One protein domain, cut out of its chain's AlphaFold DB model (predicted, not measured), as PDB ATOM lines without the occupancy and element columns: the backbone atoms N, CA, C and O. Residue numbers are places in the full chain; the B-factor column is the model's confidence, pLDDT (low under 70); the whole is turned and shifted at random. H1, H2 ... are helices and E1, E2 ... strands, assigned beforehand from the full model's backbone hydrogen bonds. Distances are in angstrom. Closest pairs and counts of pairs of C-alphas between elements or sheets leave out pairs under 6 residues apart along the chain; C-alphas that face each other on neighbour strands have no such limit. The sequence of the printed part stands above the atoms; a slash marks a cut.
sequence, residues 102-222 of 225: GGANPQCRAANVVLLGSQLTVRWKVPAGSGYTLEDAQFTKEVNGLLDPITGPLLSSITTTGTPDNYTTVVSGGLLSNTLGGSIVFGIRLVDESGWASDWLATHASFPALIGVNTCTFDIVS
ATOM      1  N   GLY A 102     117.411 147.423 180.646       93.94
ATOM      2  CA  GLY A 102     117.639 145.984 180.575       93.94
ATOM      3  C   GLY A 102     117.941 145.531 179.143       93.94
ATOM      4  O   GLY A 102     117.328 145.990 178.177       93.94
ATOM      5  N   GLY A 103     118.917 144.635 179.020       92.00
ATOM      6  CA  GLY A 103     119.404 144.092 177.755       92.00
ATOM      7  C   GLY A 103     118.576 142.899 177.274       92.00
ATOM      8  O   GLY A 103     117.358 142.839 177.451       92.00
ATOM      9  N   ALA A 104     119.242 141.923 176.654       89.19
ATOM     10  CA  ALA A 104     118.585 140.719 176.143       89.19
ATOM     11  C   ALA A 104     117.923 139.881 177.257       89.19
ATOM     12  O   ALA A 104     118.508 139.684 178.316       89.19
ATOM     13  N   ASN A 105     116.739 139.318 176.983       87.88
ATOM     14  CA  ASN A 105     115.987 138.460 177.907       87.88
ATOM     15  C   ASN A 105     116.652 137.062 178.047       87.88
ATOM     16  O   ASN A 105     116.986 136.458 177.022       87.88
ATOM     17  N   PRO A 106     116.865 136.522 179.266       90.12
ATOM     18  CA  PRO A 106     116.620 137.148 180.569       90.12
ATOM     19  C   PRO A 106     117.618 138.261 180.873       90.12
ATOM     20  O   PRO A 106     118.828 138.079 180.732       90.12
ATOM     21  N   GLN A 107     117.078 139.402 181.315       93.06
ATOM     22  CA  GLN A 107     117.849 140.597 181.673       93.06
ATOM     23  C   GLN A 107     118.762 140.332 182.863       93.06
ATOM     24  O   GLN A 107     119.833 140.915 182.966       93.06
ATOM     25  N   CYS A 108     118.374 139.417 183.747       94.62
ATOM     26  CA  CYS A 108     119.230 139.006 184.833       94.62
ATOM     27  C   CYS A 108     119.076 137.517 185.141       94.62
ATOM     28  O   CYS A 108     118.034 136.902 184.906       94.62
ATOM     29  N   ARG A 109     120.160 136.911 185.622       94.94
ATOM     30  CA  ARG A 109     120.235 135.488 185.944       94.94
ATOM     31  C   ARG A 109     121.055 135.292 187.207       94.94
ATOM     32  O   ARG A 109     122.231 135.640 187.242       94.94
ATOM     33  N   ALA A 110     120.444 134.656 188.197       93.38
ATOM     34  CA  ALA A 110     121.100 134.229 189.423       93.38
ATOM     35  C   ALA A 110     121.471 132.739 189.330       93.38
ATOM     36  O   ALA A 110     120.639 131.882 189.017       93.38
ATOM     37  N   ALA A 111     122.736 132.413 189.574       90.38
ATOM     38  CA  ALA A 111     123.265 131.056 189.552       90.38
ATOM     39  C   ALA A 111     124.156 130.803 190.772       90.38
ATOM     40  O   ALA A 111     124.899 131.681 191.184       90.38
ATOM     41  N   ASN A 112     124.130 129.585 191.308       85.25
ATOM     42  CA  ASN A 112     125.118 129.137 192.285       85.25
ATOM     43  C   ASN A 112     126.158 128.301 191.549       85.25
ATOM     44  O   ASN A 112     125.814 127.317 190.894       85.25
ATOM     45  N   VAL A 113     127.421 128.702 191.635       80.25
ATOM     46  CA  VAL A 113     128.528 127.971 191.026       80.25
ATOM     47  C   VAL A 113     129.290 127.256 192.130       80.25
ATOM     48  O   VAL A 113     129.800 127.865 193.073       80.25
ATOM     49  N   VAL A 114     129.340 125.930 192.024       74.75
ATOM     50  CA  VAL A 114     130.063 125.070 192.966       74.75
ATOM     51  C   VAL A 114     131.525 125.533 193.015       74.75
ATOM     52  O   VAL A 114     132.149 125.688 191.970       74.75
ATOM     53  N   LEU A 115     132.044 125.798 194.222       75.81
ATOM     54  CA  LEU A 115     133.391 126.335 194.518       75.81
ATOM     55  C   LEU A 115     133.656 127.817 194.196       75.81
ATOM     56  O   LEU A 115     134.670 128.329 194.660       75.81
ATOM     57  N   LEU A 116     132.785 128.509 193.455       75.94
ATOM     58  CA  LEU A 116     132.950 129.942 193.148       75.94
ATOM     59  C   LEU A 116     131.930 130.840 193.864       75.94
ATOM     60  O   LEU A 116     132.139 132.044 193.949       75.94
ATOM     61  N   GLY A 117     130.868 130.258 194.426       84.31
ATOM     62  CA  GLY A 117     129.851 130.983 195.187       84.31
ATOM     63  C   GLY A 117     128.635 131.382 194.348       84.31
ATOM     64  O   GLY A 117     128.399 130.846 193.263       84.31
ATOM     65  N   SER A 118     127.831 132.299 194.882       88.44
ATOM     66  CA  SER A 118     126.684 132.881 194.179       88.44
ATOM     67  C   SER A 118     127.161 133.815 193.066       88.44
ATOM     68  O   SER A 118     128.038 134.644 193.293       88.44
ATOM     69  N   GLN A 119     126.567 133.734 191.884       91.44
ATOM     70  CA  GLN A 119     126.891 134.555 190.723       91.44
ATOM     71  C   GLN A 119     125.619 135.191 190.161       91.44
ATOM     72  O   GLN A 119     124.645 134.504 189.845       91.44
ATOM     73  N   LEU A 120     125.647 136.509 189.992       93.69
ATOM     74  CA  LEU A 120     124.613 137.290 189.330       93.69
ATOM     75  C   LEU A 120     125.136 137.749 187.966       93.69
ATOM     76  O   LEU A 120     126.167 138.401 187.876       93.69
ATOM     77  N   THR A 121     124.439 137.397 186.893       95.75
ATOM     78  CA  THR A 121     124.693 137.937 185.550       95.75
ATOM     79  C   THR A 121     123.597 138.931 185.206       95.75
ATOM     80  O   THR A 121     122.426 138.558 185.217       95.75
ATOM     81  N   VAL A 122     123.970 140.162 184.872       96.81
ATOM     82  CA  VAL A 122     123.065 141.246 184.479       96.81
ATOM     83  C   VAL A 122     123.377 141.656 183.049       96.81
ATOM     84  O   VAL A 122     124.522 141.942 182.709       96.81
ATOM     85  N   ARG A 123     122.357 141.671 182.198       97.38
ATOM     86  CA  ARG A 123     122.418 142.155 180.824       97.38
ATOM     87  C   ARG A 123     121.714 143.490 180.758       97.38
ATOM     88  O   ARG A 123     120.533 143.590 181.090       97.38
ATOM     89  N   TRP A 124     122.428 144.498 180.299       97.44
ATOM     90  CA  TRP A 124     121.942 145.865 180.226       97.44
ATOM     91  C   TRP A 124     122.475 146.536 178.967       97.44
ATOM     92  O   TRP A 124     123.341 146.002 178.279       97.44
ATOM     93  N   LYS A 125     121.915 147.684 178.626       97.62
ATOM     94  CA  LYS A 125     122.330 148.477 177.477       97.62
ATOM     95  C   LYS A 125     122.173 149.955 177.775       97.62
ATOM     96  O   LYS A 125     121.348 150.353 178.598       97.62
ATOM     97  N   VAL A 126     122.945 150.752 177.063       97.25
ATOM     98  CA  VAL A 126     122.790 152.196 177.018       97.25
ATOM     99  C   VAL A 126     121.633 152.535 176.062       97.25
ATOM    100  O   VAL A 126     121.454 151.856 175.045       97.25
ATOM    101  N   PRO A 127     120.798 153.540 176.371       96.75
ATOM    102  CA  PRO A 127     119.771 154.031 175.455       96.75
ATOM    103  C   PRO A 127     120.361 154.458 174.103       96.75
ATOM    104  O   PRO A 127     121.364 155.160 174.031       96.75
ATOM    105  N   ALA A 128     119.734 154.039 173.003       95.94
ATOM    106  CA  ALA A 128     120.248 154.343 171.671       95.94
ATOM    107  C   ALA A 128     120.281 155.861 171.417       95.94
ATOM    108  O   ALA A 128     119.318 156.567 171.710       95.94
ATOM    109  N   GLY A 129     121.381 156.345 170.838       94.50
ATOM    110  CA  GLY A 129     121.555 157.757 170.490       94.50
ATOM    111  C   GLY A 129     121.989 158.669 171.642       94.50
ATOM    112  O   GLY A 129     122.156 159.859 171.404       94.50
ATOM    113  N   SER A 130     122.211 158.148 172.855       95.25
ATOM    114  CA  SER A 130     122.640 158.976 173.990       95.25
ATOM    115  C   SER A 130     124.144 159.264 174.041       95.25
ATOM    116  O   SER A 130     124.567 160.089 174.836       95.25
ATOM    117  N   GLY A 131     124.968 158.560 173.261       95.88
ATOM    118  CA  GLY A 131     126.428 158.737 173.245       95.88
ATOM    119  C   GLY A 131     127.185 158.120 174.432       95.88
ATOM    120  O   GLY A 131     128.370 157.846 174.285       95.88
ATOM    121  N   TYR A 132     126.509 157.837 175.551       96.44
ATOM    122  CA  TYR A 132     127.109 157.181 176.718       96.44
ATOM    123  C   TYR A 132     127.693 155.788 176.423       96.44
ATOM    124  O   TYR A 132     127.236 155.039 175.553       96.44
ATOM    125  N   THR A 133     128.695 155.422 177.211       96.75
ATOM    126  CA  THR A 133     129.450 154.174 177.115       96.75
ATOM    127  C   THR A 133     129.637 153.532 178.493       96.75
ATOM    128  O   THR A 133     129.021 153.921 179.484       96.75
ATOM    129  N   LEU A 134     130.481 152.499 178.564       95.25
ATOM    130  CA  LEU A 134     130.854 151.861 179.825       95.25
ATOM    131  C   LEU A 134     131.667 152.788 180.743       95.25
ATOM    132  O   LEU A 134     131.646 152.587 181.953       95.25
ATOM    133  N   GLU A 135     132.384 153.769 180.189       95.44
ATOM    134  CA  GLU A 135     133.210 154.705 180.969       95.44
ATOM    135  C   GLU A 135     132.349 155.661 181.808       95.44
ATOM    136  O   GLU A 135     132.751 156.061 182.899       95.44
ATOM    137  N   ASP A 136     131.124 155.917 181.350       96.25
ATOM    138  CA  ASP A 136     130.130 156.764 182.016       96.25
ATOM    139  C   ASP A 136     129.293 155.990 183.048       96.25
ATOM    140  O   ASP A 136     128.432 156.549 183.729       96.25
ATOM    141  N   ALA A 137     129.500 154.674 183.155       95.31
ATOM    142  CA  ALA A 137     128.709 153.814 184.018       95.31
ATOM    143  C   ALA A 137     129.282 153.755 185.439       95.31
ATOM    144  O   ALA A 137     130.434 153.386 185.666       95.31
ATOM    145  N   GLN A 138     128.431 154.033 186.426       93.62
ATOM    146  CA  GLN A 138     128.719 153.787 187.833       93.62
ATOM    147  C   GLN A 138     127.997 152.537 188.318       93.62
ATOM    148  O   GLN A 138     126.815 152.327 188.039       93.62
ATOM    149  N   PHE A 139     128.714 151.734 189.098       92.31
ATOM    150  CA  PHE A 139     128.228 150.475 189.642       92.31
ATOM    151  C   PHE A 139     128.140 150.541 191.161       92.31
ATOM    152  O   PHE A 139     129.023 151.084 191.823       92.31
ATOM    153  N   THR A 140     127.106 149.919 191.716       89.25
ATOM    154  CA  THR A 140     126.990 149.653 193.151       89.25
ATOM    155  C   THR A 140     126.637 148.193 193.387       89.25
ATOM    156  O   THR A 140     125.986 147.554 192.559       89.25
ATOM    157  N   LYS A 141     127.091 147.647 194.513       88.06
ATOM    158  CA  LYS A 141     126.816 146.274 194.927       88.06
ATOM    159  C   LYS A 141     126.574 146.239 196.427       88.06
ATOM    160  O   LYS A 141     127.369 146.768 197.195       88.06
ATOM    161  N   GLU A 142     125.546 145.512 196.823       86.31
ATOM    162  CA  GLU A 142     125.271 145.136 198.201       86.31
ATOM    163  C   GLU A 142     125.136 143.615 198.271       86.31
ATOM    164  O   GLU A 142     124.508 142.993 197.409       86.31
ATOM    165  N   VAL A 143     125.744 142.999 199.283       84.25
ATOM    166  CA  VAL A 143     125.651 141.553 199.505       84.25
ATOM    167  C   VAL A 143     125.105 141.330 200.905       84.25
ATOM    168  O   VAL A 143     125.712 141.750 201.884       84.25
ATOM    169  N   ASN A 144     123.963 140.648 201.012       81.94
ATOM    170  CA  ASN A 144     123.327 140.306 202.289       81.94
ATOM    171  C   ASN A 144     123.066 141.504 203.231       81.94
ATOM    172  O   ASN A 144     123.232 141.360 204.443       81.94
ATOM    173  N   GLY A 145     122.695 142.685 202.725       75.19
ATOM    174  CA  GLY A 145     122.487 143.862 203.585       75.19
ATOM    175  C   GLY A 145     123.767 144.612 203.953       75.19
ATOM    176  O   GLY A 145     123.704 145.652 204.608       75.19
ATOM    177  N   LEU A 146     124.938 144.089 203.572       69.88
ATOM    178  CA  LEU A 146     126.216 144.729 203.825       69.88
ATOM    179  C   LEU A 146     126.625 145.532 202.588       69.88
ATOM    180  O   LEU A 146     126.917 144.979 201.521       69.88
ATOM    181  N   LEU A 147     126.638 146.855 202.750       64.75
ATOM    182  CA  LEU A 147     127.322 147.769 201.845       64.75
ATOM    183  C   LEU A 147     128.818 147.528 202.017       64.75
ATOM    184  O   LEU A 147     129.443 148.077 202.922       64.75
ATOM    185  N   ASP A 148     129.382 146.664 201.181       55.53
ATOM    186  CA  ASP A 148     130.822 146.468 201.132       55.53
ATOM    187  C   ASP A 148     131.457 147.772 200.612       55.53
ATOM    188  O   ASP A 148     131.261 148.112 199.438       55.53
ATOM    189  N   PRO A 149     132.199 148.539 201.440       48.44
ATOM    190  CA  PRO A 149     132.868 149.738 200.961       48.44
ATOM    191  C   PRO A 149     133.819 149.320 199.844       48.44
ATOM    192  O   PRO A 149     134.675 148.454 200.055       48.44
ATOM    193  N   ILE A 150     133.638 149.911 198.656       52.38
ATOM    194  CA  ILE A 150     134.401 149.633 197.433       52.38
ATOM    195  C   ILE A 150     135.867 150.027 197.672       52.38
ATOM    196  O   ILE A 150     136.347 151.082 197.278       52.38
ATOM    197  N   THR A 151     136.589 149.169 198.380       40.38
ATOM    198  CA  THR A 151     138.040 149.159 198.485       40.38
ATOM    199  C   THR A 151     138.525 148.166 197.431       40.38
ATOM    200  O   THR A 151     137.899 147.130 197.200       40.38
ATOM    201  N   GLY A 152     139.593 148.526 196.717       46.78
ATOM    202  CA  GLY A 152     139.982 147.988 195.403       46.78
ATOM    203  C   GLY A 152     139.890 146.472 195.129       46.78
ATOM    204  O   GLY A 152     139.654 146.129 193.971       46.78
ATOM    205  N   PRO A 153     140.004 145.537 196.097       44.56
ATOM    206  CA  PRO A 153     139.816 144.110 195.821       44.56
ATOM    207  C   PRO A 153     138.393 143.722 195.385       44.56
ATOM    208  O   PRO A 153     138.230 142.751 194.650       44.56
ATOM    209  N   LEU A 154     137.354 144.468 195.779       49.81
ATOM    210  CA  LEU A 154     135.952 144.162 195.437       49.81
ATOM    211  C   LEU A 154     135.593 144.465 193.977       49.81
ATOM    212  O   LEU A 154     134.659 143.860 193.448       49.81
ATOM    213  N   LEU A 155     136.375 145.310 193.298       53.16
ATOM    214  CA  LEU A 155     136.252 145.524 191.854       53.16
ATOM    215  C   LEU A 155     136.628 144.265 191.055       53.16
ATOM    216  O   LEU A 155     136.148 144.096 189.943       53.16
ATOM    217  N   SER A 156     137.390 143.324 191.634       59.25
ATOM    218  CA  SER A 156     137.660 142.024 190.992       59.25
ATOM    219  C   SER A 156     136.434 141.104 190.928       59.25
ATOM    220  O   SER A 156     136.437 140.124 190.185       59.25
ATOM    221  N   SER A 157     135.378 141.411 191.694       77.12
ATOM    222  CA  SER A 157     134.144 140.618 191.715       77.12
ATOM    223  C   SER A 157     133.130 141.034 190.649       77.12
ATOM    224  O   SER A 157     132.127 140.338 190.490       77.12
ATOM    225  N   ILE A 158     133.378 142.139 189.934       87.88
ATOM    226  CA  ILE A 158     132.490 142.683 188.906       87.88
ATOM    227  C   ILE A 158     133.252 142.738 187.585       87.88
ATOM    228  O   ILE A 158     134.231 143.466 187.452       87.88
ATOM    229  N   THR A 159     132.766 142.009 186.588       91.94
ATOM    230  CA  THR A 159     133.337 142.029 185.238       91.94
ATOM    231  C   THR A 159     132.258 142.409 184.244       91.94
ATOM    232  O   THR A 159     131.274 141.682 184.107       91.94
ATOM    233  N   THR A 160     132.450 143.514 183.525       94.62
ATOM    234  CA  THR A 160     131.551 143.944 182.445       94.62
ATOM    235  C   THR A 160     132.224 143.752 181.091       94.62
ATOM    236  O   THR A 160     133.379 144.118 180.902       94.62
ATOM    237  N   THR A 161     131.500 143.164 180.142       96.44
ATOM    238  CA  THR A 161     131.945 142.946 178.756       96.44
ATOM    239  C   THR A 161     130.819 143.289 177.782       96.44
ATOM    240  O   THR A 161     129.656 143.314 178.181       96.44
ATOM    241  N   GLY A 162     131.138 143.533 176.509       95.94
ATOM    242  CA  GLY A 162     130.145 143.807 175.464       95.94
ATOM    243  C   GLY A 162     130.267 145.208 174.869       95.94
ATOM    244  O   GLY A 162     131.341 145.806 174.890       95.94
ATOM    245  N   THR A 163     129.164 145.700 174.313       96.19
ATOM    246  CA  THR A 163     129.057 147.001 173.632       96.19
ATOM    247  C   THR A 163     127.896 147.810 174.220       96.19
ATOM    248  O   THR A 163     127.064 147.218 174.912       96.19
ATOM    249  N   PRO A 164     127.785 149.124 173.927       96.31
ATOM    250  CA  PRO A 164     126.673 149.956 174.398       96.31
ATOM    251  C   PRO A 164     125.280 149.354 174.174       96.31
ATOM    252  O   PRO A 164     124.407 149.502 175.023       96.31
ATOM    253  N   ASP A 165     125.083 148.596 173.095       96.06
ATOM    254  CA  ASP A 165     123.799 147.955 172.787       96.06
ATOM    255  C   ASP A 165     123.493 146.705 173.629       96.06
ATOM    256  O   ASP A 165     122.339 146.267 173.679       96.06
ATOM    257  N   ASN A 166     124.507 146.080 174.240       96.31
ATOM    258  CA  ASN A 166     124.364 144.823 174.975       96.31
ATOM    259  C   ASN A 166     125.582 144.531 175.871       96.31
ATOM    260  O   ASN A 166     126.428 143.683 175.560       96.31
ATOM    261  N   TYR A 167     125.654 145.205 177.011       97.31
ATOM    262  CA  TYR A 167     126.603 144.884 178.062       97.31
ATOM    263  C   TYR A 167     126.149 143.672 178.874       97.31
ATOM    264  O   TYR A 167     124.968 143.455 179.146       97.31
ATOM    265  N   THR A 168     127.121 142.866 179.290       97.19
ATOM    266  CA  THR A 168     126.948 141.775 180.246       97.19
ATOM    267  C   THR A 168     127.881 142.007 181.420       97.19
ATOM    268  O   THR A 168     129.102 141.969 181.259       97.19
ATOM    269  N   THR A 169     127.297 142.206 182.595       95.75
ATOM    270  CA  THR A 169     128.002 142.352 183.863       95.75
ATOM    271  C   THR A 169     127.827 141.099 184.705       95.75
ATOM    272  O   THR A 169     126.712 140.656 184.967       95.75
ATOM    273  N   VAL A 170     128.939 140.512 185.130       94.44
ATOM    274  CA  VAL A 170     128.976 139.359 186.027       94.44
ATOM    275  C   VAL A 170     129.437 139.834 187.392       94.44
ATOM    276  O   VAL A 170     130.532 140.372 187.521       94.44
ATOM    277  N   VAL A 171     128.603 139.608 188.398       91.75
ATOM    278  CA  VAL A 171     128.838 139.954 189.796       91.75
ATOM    279  C   VAL A 171     128.978 138.663 190.591       91.75
ATOM    280  O   VAL A 171     128.059 137.844 190.645       91.75
ATOM    281  N   SER A 172     130.134 138.473 191.212       88.44
ATOM    282  CA  SER A 172     130.401 137.334 192.087       88.44
ATOM    283  C   SER A 172     130.122 137.709 193.543       88.44
ATOM    284  O   SER A 172     130.569 138.748 194.040       88.44
ATOM    285  N   GLY A 173     129.370 136.858 194.232       79.44
ATOM    286  CA  GLY A 173     129.221 136.881 195.682       79.44
ATOM    287  C   GLY A 173     130.280 136.021 196.372       79.44
ATOM    288  O   GLY A 173     131.043 135.301 195.730       79.44
ATOM    289  N   GLY A 174     130.335 136.105 197.700       76.81
ATOM    290  CA  GLY A 174     131.235 135.279 198.501       76.81
ATOM    291  C   GLY A 174     130.798 133.810 198.564       76.81
ATOM    292  O   GLY A 174     129.636 133.469 198.342       76.81
ATOM    293  N   LEU A 175     131.727 132.925 198.943       71.75
ATOM    294  CA  LEU A 175     131.455 131.490 199.123       71.75
ATOM    295  C   LEU A 175     130.376 131.219 200.182       71.75
ATOM    296  O   LEU A 175     129.594 130.281 200.045       71.75
ATOM    297  N   LEU A 176     130.315 132.059 201.219       70.06
ATOM    298  CA  LEU A 176     129.361 131.914 202.321       70.06
ATOM    299  C   LEU A 176     127.911 132.147 201.882       70.06
ATOM    300  O   LEU A 176     127.008 131.505 202.416       70.06
ATOM    301  N   SER A 177     127.699 132.993 200.868       68.62
ATOM    302  CA  SER A 177     126.376 133.284 200.304       68.62
ATOM    303  C   SER A 177     125.718 132.048 199.682       68.62
ATOM    304  O   SER A 177     124.499 131.978 199.592       68.62
ATOM    305  N   ASN A 178     126.514 131.055 199.274       70.62
ATOM    306  CA  ASN A 178     126.020 129.821 198.667       70.62
ATOM    307  C   ASN A 178     125.565 128.801 199.730       70.62
ATOM    308  O   ASN A 178     124.609 128.069 199.523       70.62
ATOM    309  N   THR A 179     126.210 128.771 200.903       74.06
ATOM    310  CA  THR A 179     125.926 127.755 201.936       74.06
ATOM    311  C   THR A 179     124.813 128.165 202.898       74.06
ATOM    312  O   THR A 179     124.069 127.310 203.370       74.06
ATOM    313  N   LEU A 180     124.702 129.458 203.213       80.38
ATOM    314  CA  LEU A 180     123.691 129.982 204.146       80.38
ATOM    315  C   LEU A 180     122.489 130.604 203.431       80.38
ATOM    316  O   LEU A 180     121.502 130.975 204.062       80.38
ATOM    317  N   GLY A 181     122.567 130.676 202.105       82.12
ATOM    318  CA  GLY A 181     121.723 131.533 201.307       82.12
ATOM    319  C   GLY A 181     122.159 132.990 201.417       82.12
ATOM    320  O   GLY A 181     122.893 133.391 202.324       82.12
ATOM    321  N   GLY A 182     121.727 133.787 200.456       86.75
ATOM    322  CA  GLY A 182     122.088 135.185 200.405       86.75
ATOM    323  C   GLY A 182     121.311 135.974 199.373       86.75
ATOM    324  O   GLY A 182     120.514 135.437 198.601       86.75
ATOM    325  N   SER A 183     121.564 137.271 199.361       90.94
ATOM    326  CA  SER A 183     121.054 138.201 198.369       90.94
ATOM    327  C   SER A 183     122.183 139.052 197.807       90.94
ATOM    328  O   SER A 183     123.160 139.361 198.492       90.94
ATOM    329  N   ILE A 184     122.048 139.417 196.537       91.56
ATOM    330  CA  ILE A 184     122.893 140.417 195.890       91.56
ATOM    331  C   ILE A 184     121.961 141.482 195.332       91.56
ATOM    332  O   ILE A 184     121.062 141.160 194.554       91.56
ATOM    333  N   VAL A 185     122.195 142.733 195.711       92.75
ATOM    334  CA  VAL A 185     121.618 143.892 195.033       92.75
ATOM    335  C   VAL A 185     122.721 144.525 194.206       92.75
ATOM    336  O   VAL A 185     123.816 144.781 194.704       92.75
ATOM    337  N   PHE A 186     122.459 144.730 192.924       93.44
ATOM    338  CA  PHE A 186     123.399 145.350 192.003       93.44
ATOM    339  C   PHE A 186     122.729 146.523 191.307       93.44
ATOM    340  O   PHE A 186     121.627 146.368 190.792       93.44
ATOM    341  N   GLY A 187     123.383 147.678 191.295       94.00
ATOM    342  CA  GLY A 187     122.866 148.885 190.663       94.00
ATOM    343  C   GLY A 187     123.815 149.408 189.596       94.00
ATOM    344  O   GLY A 187     125.035 149.377 189.775       94.00
ATOM    345  N   ILE A 188     123.247 149.911 188.503       95.31
ATOM    346  CA  ILE A 188     123.972 150.591 187.425       95.31
ATOM    347  C   ILE A 188     123.310 151.939 187.168       95.31
ATOM    348  O   ILE A 188     122.089 152.008 187.077       95.31
ATOM    349  N   ARG A 189     124.092 153.000 187.008       96.31
ATOM    350  CA  ARG A 189     123.596 154.289 186.507       96.31
ATOM    351  C   ARG A 189     124.600 154.902 185.548       96.31
ATOM    352  O   ARG A 189     125.773 154.537 185.589       96.31
ATOM    353  N   LEU A 190     124.145 155.833 184.723       96.94
ATOM    354  CA  LEU A 190     125.012 156.635 183.866       96.94
ATOM    355  C   LEU A 190     125.261 157.989 184.524       96.94
ATOM    356  O   LEU A 190     124.365 158.536 185.174       96.94
ATOM    357  N   VAL A 191     126.479 158.500 184.386       96.56
ATOM    358  CA  VAL A 191     126.892 159.804 184.903       96.56
ATOM    359  C   VAL A 191     127.522 160.605 183.783       96.56
ATOM    360  O   VAL A 191     128.418 160.134 183.094       96.56
ATOM    361  N   ASP A 192     127.014 161.815 183.611       95.94
ATOM    362  CA  ASP A 192     127.483 162.762 182.616       95.94
ATOM    363  C   ASP A 192     128.755 163.485 183.080       95.94
ATOM    364  O   ASP A 192     129.023 163.587 184.280       95.94
ATOM    365  N   GLU A 193     129.514 164.054 182.143       94.50
ATOM    366  CA  GLU A 193     130.705 164.864 182.442       94.50
ATOM    367  C   GLU A 193     130.392 166.050 183.371       94.50
ATOM    368  O   GLU A 193     131.225 166.468 184.175       94.50
ATOM    369  N   SER A 194     129.165 166.572 183.298       94.31
ATOM    370  CA  SER A 194     128.662 167.630 184.179       94.31
ATOM    371  C   SER A 194     128.399 167.178 185.626       94.31
ATOM    372  O   SER A 194     128.131 168.014 186.491       94.31
ATOM    373  N   GLY A 195     128.462 165.873 185.906       93.19
ATOM    374  CA  GLY A 195     128.187 165.269 187.212       93.19
ATOM    375  C   GLY A 195     126.720 164.902 187.451       93.19
ATOM    376  O   GLY A 195     126.406 164.312 188.488       93.19
ATOM    377  N   TRP A 196     125.820 165.207 186.509       94.12
ATOM    378  CA  TRP A 196     124.437 164.730 186.555       94.12
ATOM    379  C   TRP A 196     124.391 163.212 186.392       94.12
ATOM    380  O   TRP A 196     125.160 162.630 185.632       94.12
ATOM    381  N   ALA A 197     123.479 162.562 187.108       95.62
ATOM    382  CA  ALA A 197     123.360 161.112 187.122       95.62
ATOM    383  C   ALA A 197     121.935 160.673 186.784       95.62
ATOM    384  O   ALA A 197     120.971 161.343 187.155       95.62
ATOM    385  N   SER A 198     121.809 159.536 186.103       96.25
ATOM    386  CA  SER A 198     120.517 158.909 185.832       96.25
ATOM    387  C   SER A 198     119.939 158.208 187.064       96.25
ATOM    388  O   SER A 198     120.648 157.935 188.040       96.25
ATOM    389  N   ASP A 199     118.676 157.789 186.954       96.38
ATOM    390  CA  ASP A 199     118.094 156.778 187.839       96.38
ATOM    391  C   ASP A 199     118.927 155.486 187.840       96.38
ATOM    392  O   ASP A 199     119.644 155.171 186.878       96.38
ATOM    393  N   TRP A 200     118.815 154.728 188.933       95.94
ATOM    394  CA  TRP A 200     119.481 153.444 189.084       95.94
ATOM    395  C   TRP A 200     118.696 152.331 188.402       95.94
ATOM    396  O   TRP A 200     117.510 152.125 188.640       95.94
ATOM    397  N   LEU A 201     119.410 151.538 187.622       95.94
ATOM    398  CA  LEU A 201     119.002 150.230 187.152       95.94
ATOM    399  C   LEU A 201     119.371 149.194 188.213       95.94
ATOM    400  O   LEU A 201     120.523 148.761 188.285       95.94
ATOM    401  N   ALA A 202     118.419 148.837 189.068       95.31
ATOM    402  CA  ALA A 202     118.627 147.917 190.173       95.31
ATOM    403  C   ALA A 202     118.269 146.482 189.776       95.31
ATOM    404  O   ALA A 202     117.284 146.209 189.094       95.31
ATOM    405  N   THR A 203     119.083 145.533 190.215       95.75
ATOM    406  CA  THR A 203     118.845 144.100 190.081       95.75
ATOM    407  C   THR A 203     118.898 143.465 191.457       95.75
ATOM    408  O   THR A 203     119.890 143.618 192.170       95.75
ATOM    409  N   HIS A 204     117.864 142.707 191.808       94.94
ATOM    410  CA  HIS A 204     117.773 141.990 193.074       94.94
ATOM    411  C   HIS A 204     117.839 140.493 192.807       94.94
ATOM    412  O   HIS A 204     116.975 139.927 192.142       94.94
ATOM    413  N   ALA A 205     118.871 139.842 193.330       94.56
ATOM    414  CA  ALA A 205     119.055 138.406 193.224       94.56
ATOM    415  C   ALA A 205     118.967 137.750 194.599       94.56
ATOM    416  O   ALA A 205     119.566 138.234 195.560       94.56
ATOM    417  N   SER A 206     118.262 136.622 194.678       92.31
ATOM    418  CA  SER A 206     118.207 135.784 195.875       92.31
ATOM    419  C   SER A 206     118.714 134.380 195.563       92.31
ATOM    420  O   SER A 206     118.313 133.753 194.576       92.31
ATOM    421  N   PHE A 207     119.601 133.906 196.430       90.88
ATOM    422  CA  PHE A 207     120.267 132.617 196.369       90.88
ATOM    423  C   PHE A 207     119.840 131.820 197.602       90.88
ATOM    424  O   PHE A 207     120.344 132.074 198.693       90.88
ATOM    425  N   PRO A 208     118.885 130.889 197.496       85.88
ATOM    426  CA  PRO A 208     118.587 129.980 198.592       85.88
ATOM    427  C   PRO A 208     119.785 129.056 198.855       85.88
ATOM    428  O   PRO A 208     120.510 128.697 197.930       85.88
ATOM    429  N   ALA A 209     119.970 128.660 200.115       78.69
ATOM    430  CA  ALA A 209     121.106 127.856 200.569       78.69
ATOM    431  C   ALA A 209     121.252 126.515 199.818       78.69
ATOM    432  O   ALA A 209     122.171 126.305 199.037       78.69
ATOM    433  N   LEU A 210     120.334 125.577 200.072       70.94
ATOM    434  CA  LEU A 210     120.429 124.192 199.581       70.94
ATOM    435  C   LEU A 210     119.203 123.763 198.775       70.94
ATOM    436  O   LEU A 210     119.294 122.884 197.923       70.94
ATOM    437  N   ILE A 211     118.048 124.363 199.062       70.31
ATOM    438  CA  ILE A 211     116.769 124.034 198.439       70.31
ATOM    439  C   ILE A 211     116.079 125.346 198.093       70.31
ATOM    440  O   ILE A 211     115.823 126.170 198.967       70.31
ATOM    441  N   GLY A 212     115.772 125.522 196.814       78.12
ATOM    442  CA  GLY A 212     115.042 126.672 196.301       78.12
ATOM    443  C   GLY A 212     115.475 127.027 194.884       78.12
ATOM    444  O   GLY A 212     116.471 126.517 194.371       78.12
ATOM    445  N   VAL A 213     114.698 127.893 194.244       85.38
ATOM    446  CA  VAL A 213     115.001 128.415 192.912       85.38
ATOM    447  C   VAL A 213     115.642 129.783 193.083       85.38
ATOM    448  O   VAL A 213     115.109 130.627 193.803       85.38
ATOM    449  N   ASN A 214     116.776 130.004 192.424       90.00
ATOM    450  CA  ASN A 214     117.383 131.328 192.386       90.00
ATOM    451  C   ASN A 214     116.421 132.294 191.696       90.00
ATOM    452  O   ASN A 214     115.934 132.009 190.599       90.00
ATOM    453  N   THR A 215     116.172 133.439 192.317       93.75
ATOM    454  CA  THR A 215     115.322 134.478 191.733       93.75
ATOM    455  C   THR A 215     116.162 135.683 191.368       93.75
ATOM    456  O   THR A 215     117.209 135.937 191.967       93.75
ATOM    457  N   CYS A 216     115.725 136.383 190.330       94.00
ATOM    458  CA  CYS A 216     116.356 137.603 189.885       94.00
ATOM    459  C   CYS A 216     115.291 138.541 189.319       94.00
ATOM    460  O   CYS A 216     114.565 138.150 188.402       94.00
ATOM    461  N   THR A 217     115.186 139.739 189.885       94.88
ATOM    462  CA  THR A 217     114.273 140.799 189.443       94.88
ATOM    463  C   THR A 217     115.049 142.059 189.112       94.88
ATOM    464  O   THR A 217     116.220 142.198 189.470       94.88
ATOM    465  N   PHE A 218     114.404 142.948 188.368       92.19
ATOM    466  CA  PHE A 218     115.045 144.070 187.718       92.19
ATOM    467  C   PHE A 218     114.095 145.262 187.731       92.19
ATOM    468  O   PHE A 218     112.978 145.144 187.230       92.19
ATOM    469  N   ASP A 219     114.545 146.381 188.287       93.81
ATOM    470  CA  ASP A 219     113.705 147.530 188.608       93.81
ATOM    471  C   ASP A 219     114.467 148.840 188.345       93.81
ATOM    472  O   ASP A 219     115.691 148.899 188.465       93.81
ATOM    473  N   ILE A 220     113.746 149.901 187.979       92.50
ATOM    474  CA  ILE A 220     114.300 151.262 187.928       92.50
ATOM    475  C   ILE A 220     113.991 151.936 189.258       92.50
ATOM    476  O   ILE A 220     112.834 151.976 189.676       92.50
ATOM    477  N   VAL A 221     115.019 152.462 189.912       92.38
ATOM    478  CA  VAL A 221     114.919 153.120 191.213       92.38
ATOM    479  C   VAL A 221     115.429 154.545 191.076       92.38
ATOM    480  O   VAL A 221     116.617 154.773 190.833       92.38
ATOM    481  N   SER A 222     114.529 155.508 191.245       88.81
ATOM    482  CA  SER A 222     114.917 156.911 191.328       88.81
ATOM    483  C   SER A 222     115.659 157.167 192.643       88.81
ATOM    484  O   SER A 222     115.279 156.596 193.672       88.81
TER     485      SER A 222
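What this domain is: This is residues 102 to 222 of the 225 residues of an uncharacterized protein of Leucobacter sp (UniProt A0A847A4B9). Two twisted four-stranded sheets lie face to face as a sandwich, with a short helix, H2, at one end between them and another, H1, beside E5 of the first sheet. E1 of the first sheet comes close to E7 and E8 of the second, and the links at residues 191 to 199 and 208 to 214 extend the two ends. The printed part has 121 residues, with two named helices and eight named strands in the order E1 E2 E3 H1 E4 E5 H2 E6 E7 E8. The sheets run E1 E2 E5 E4 and E3 E6 E7 E8, both antiparallel, and the class is mostly strand. The whole is compact, with a radius of gyration of the C-alphas of 14.4 A and spans of 45 by 32 by 25 A.

How they stand to each other: E1, residues 108 to 113, and E2, residues 117 to 125, form a hairpin, with N 109 and O 121 2.8 A apart. E2 is also antiparallel to E5, residues 166 to 172, at 161 degrees, with N 122 and O 169 2.8 A apart. E5 forms a hairpin with the edge strand E4, residues 158 to 163, with N 159 and O 170 2.9 A apart. In the second sheet E3, residues 137 to 143, is antiparallel to E6, residues 182 to 190, with N 140 and O 187 2.9 A apart. E6, E7, residues 200 to 207, and E8, residues 215 to 221, form a meander, each strand the antiparallel neighbour of the one before; N 203 and O 186 are 2.7 A apart, and N 202 and O 219 2.8 A. The sheets' best planes are 11 degrees apart, and their strands stand at 35 degrees. The closest C-alphas of E1 and E8, Ala 110 and Cys 216, are 5.8 A apart, while E3 and E4 are apart. H1, residues 152 to 157, only grazes the first sheet with its residues 154 to 157. H2, residues 176 to 179, is on both sheets, at a height of 6.4 A over the first and 4.6 A over the second. In H1, 0 of 2 O i to N i+4 pairs but 3 of 3 O i to N i+3 pairs are within hydrogen-bond range; H2 is too short for an O i to N i+4 pair.

Where its parts are: E1 begins at C-alpha 108 (119.230, 139.006, 184.833). E2 is 26.0 A long, E3 20.0 A, E5 19.6 A, E6 27.2 A and E7 22.1 A. E8 ends at C-alpha 221 (114.919, 153.120, 191.213).

The domain as a whole: The farthest C-alphas, Ser 194 and Ile 211, are 47.4 A apart. The printed part has no cut, and the link E2 to E3 is long. Residues 146 to 156 and 177 have pLDDT under 70.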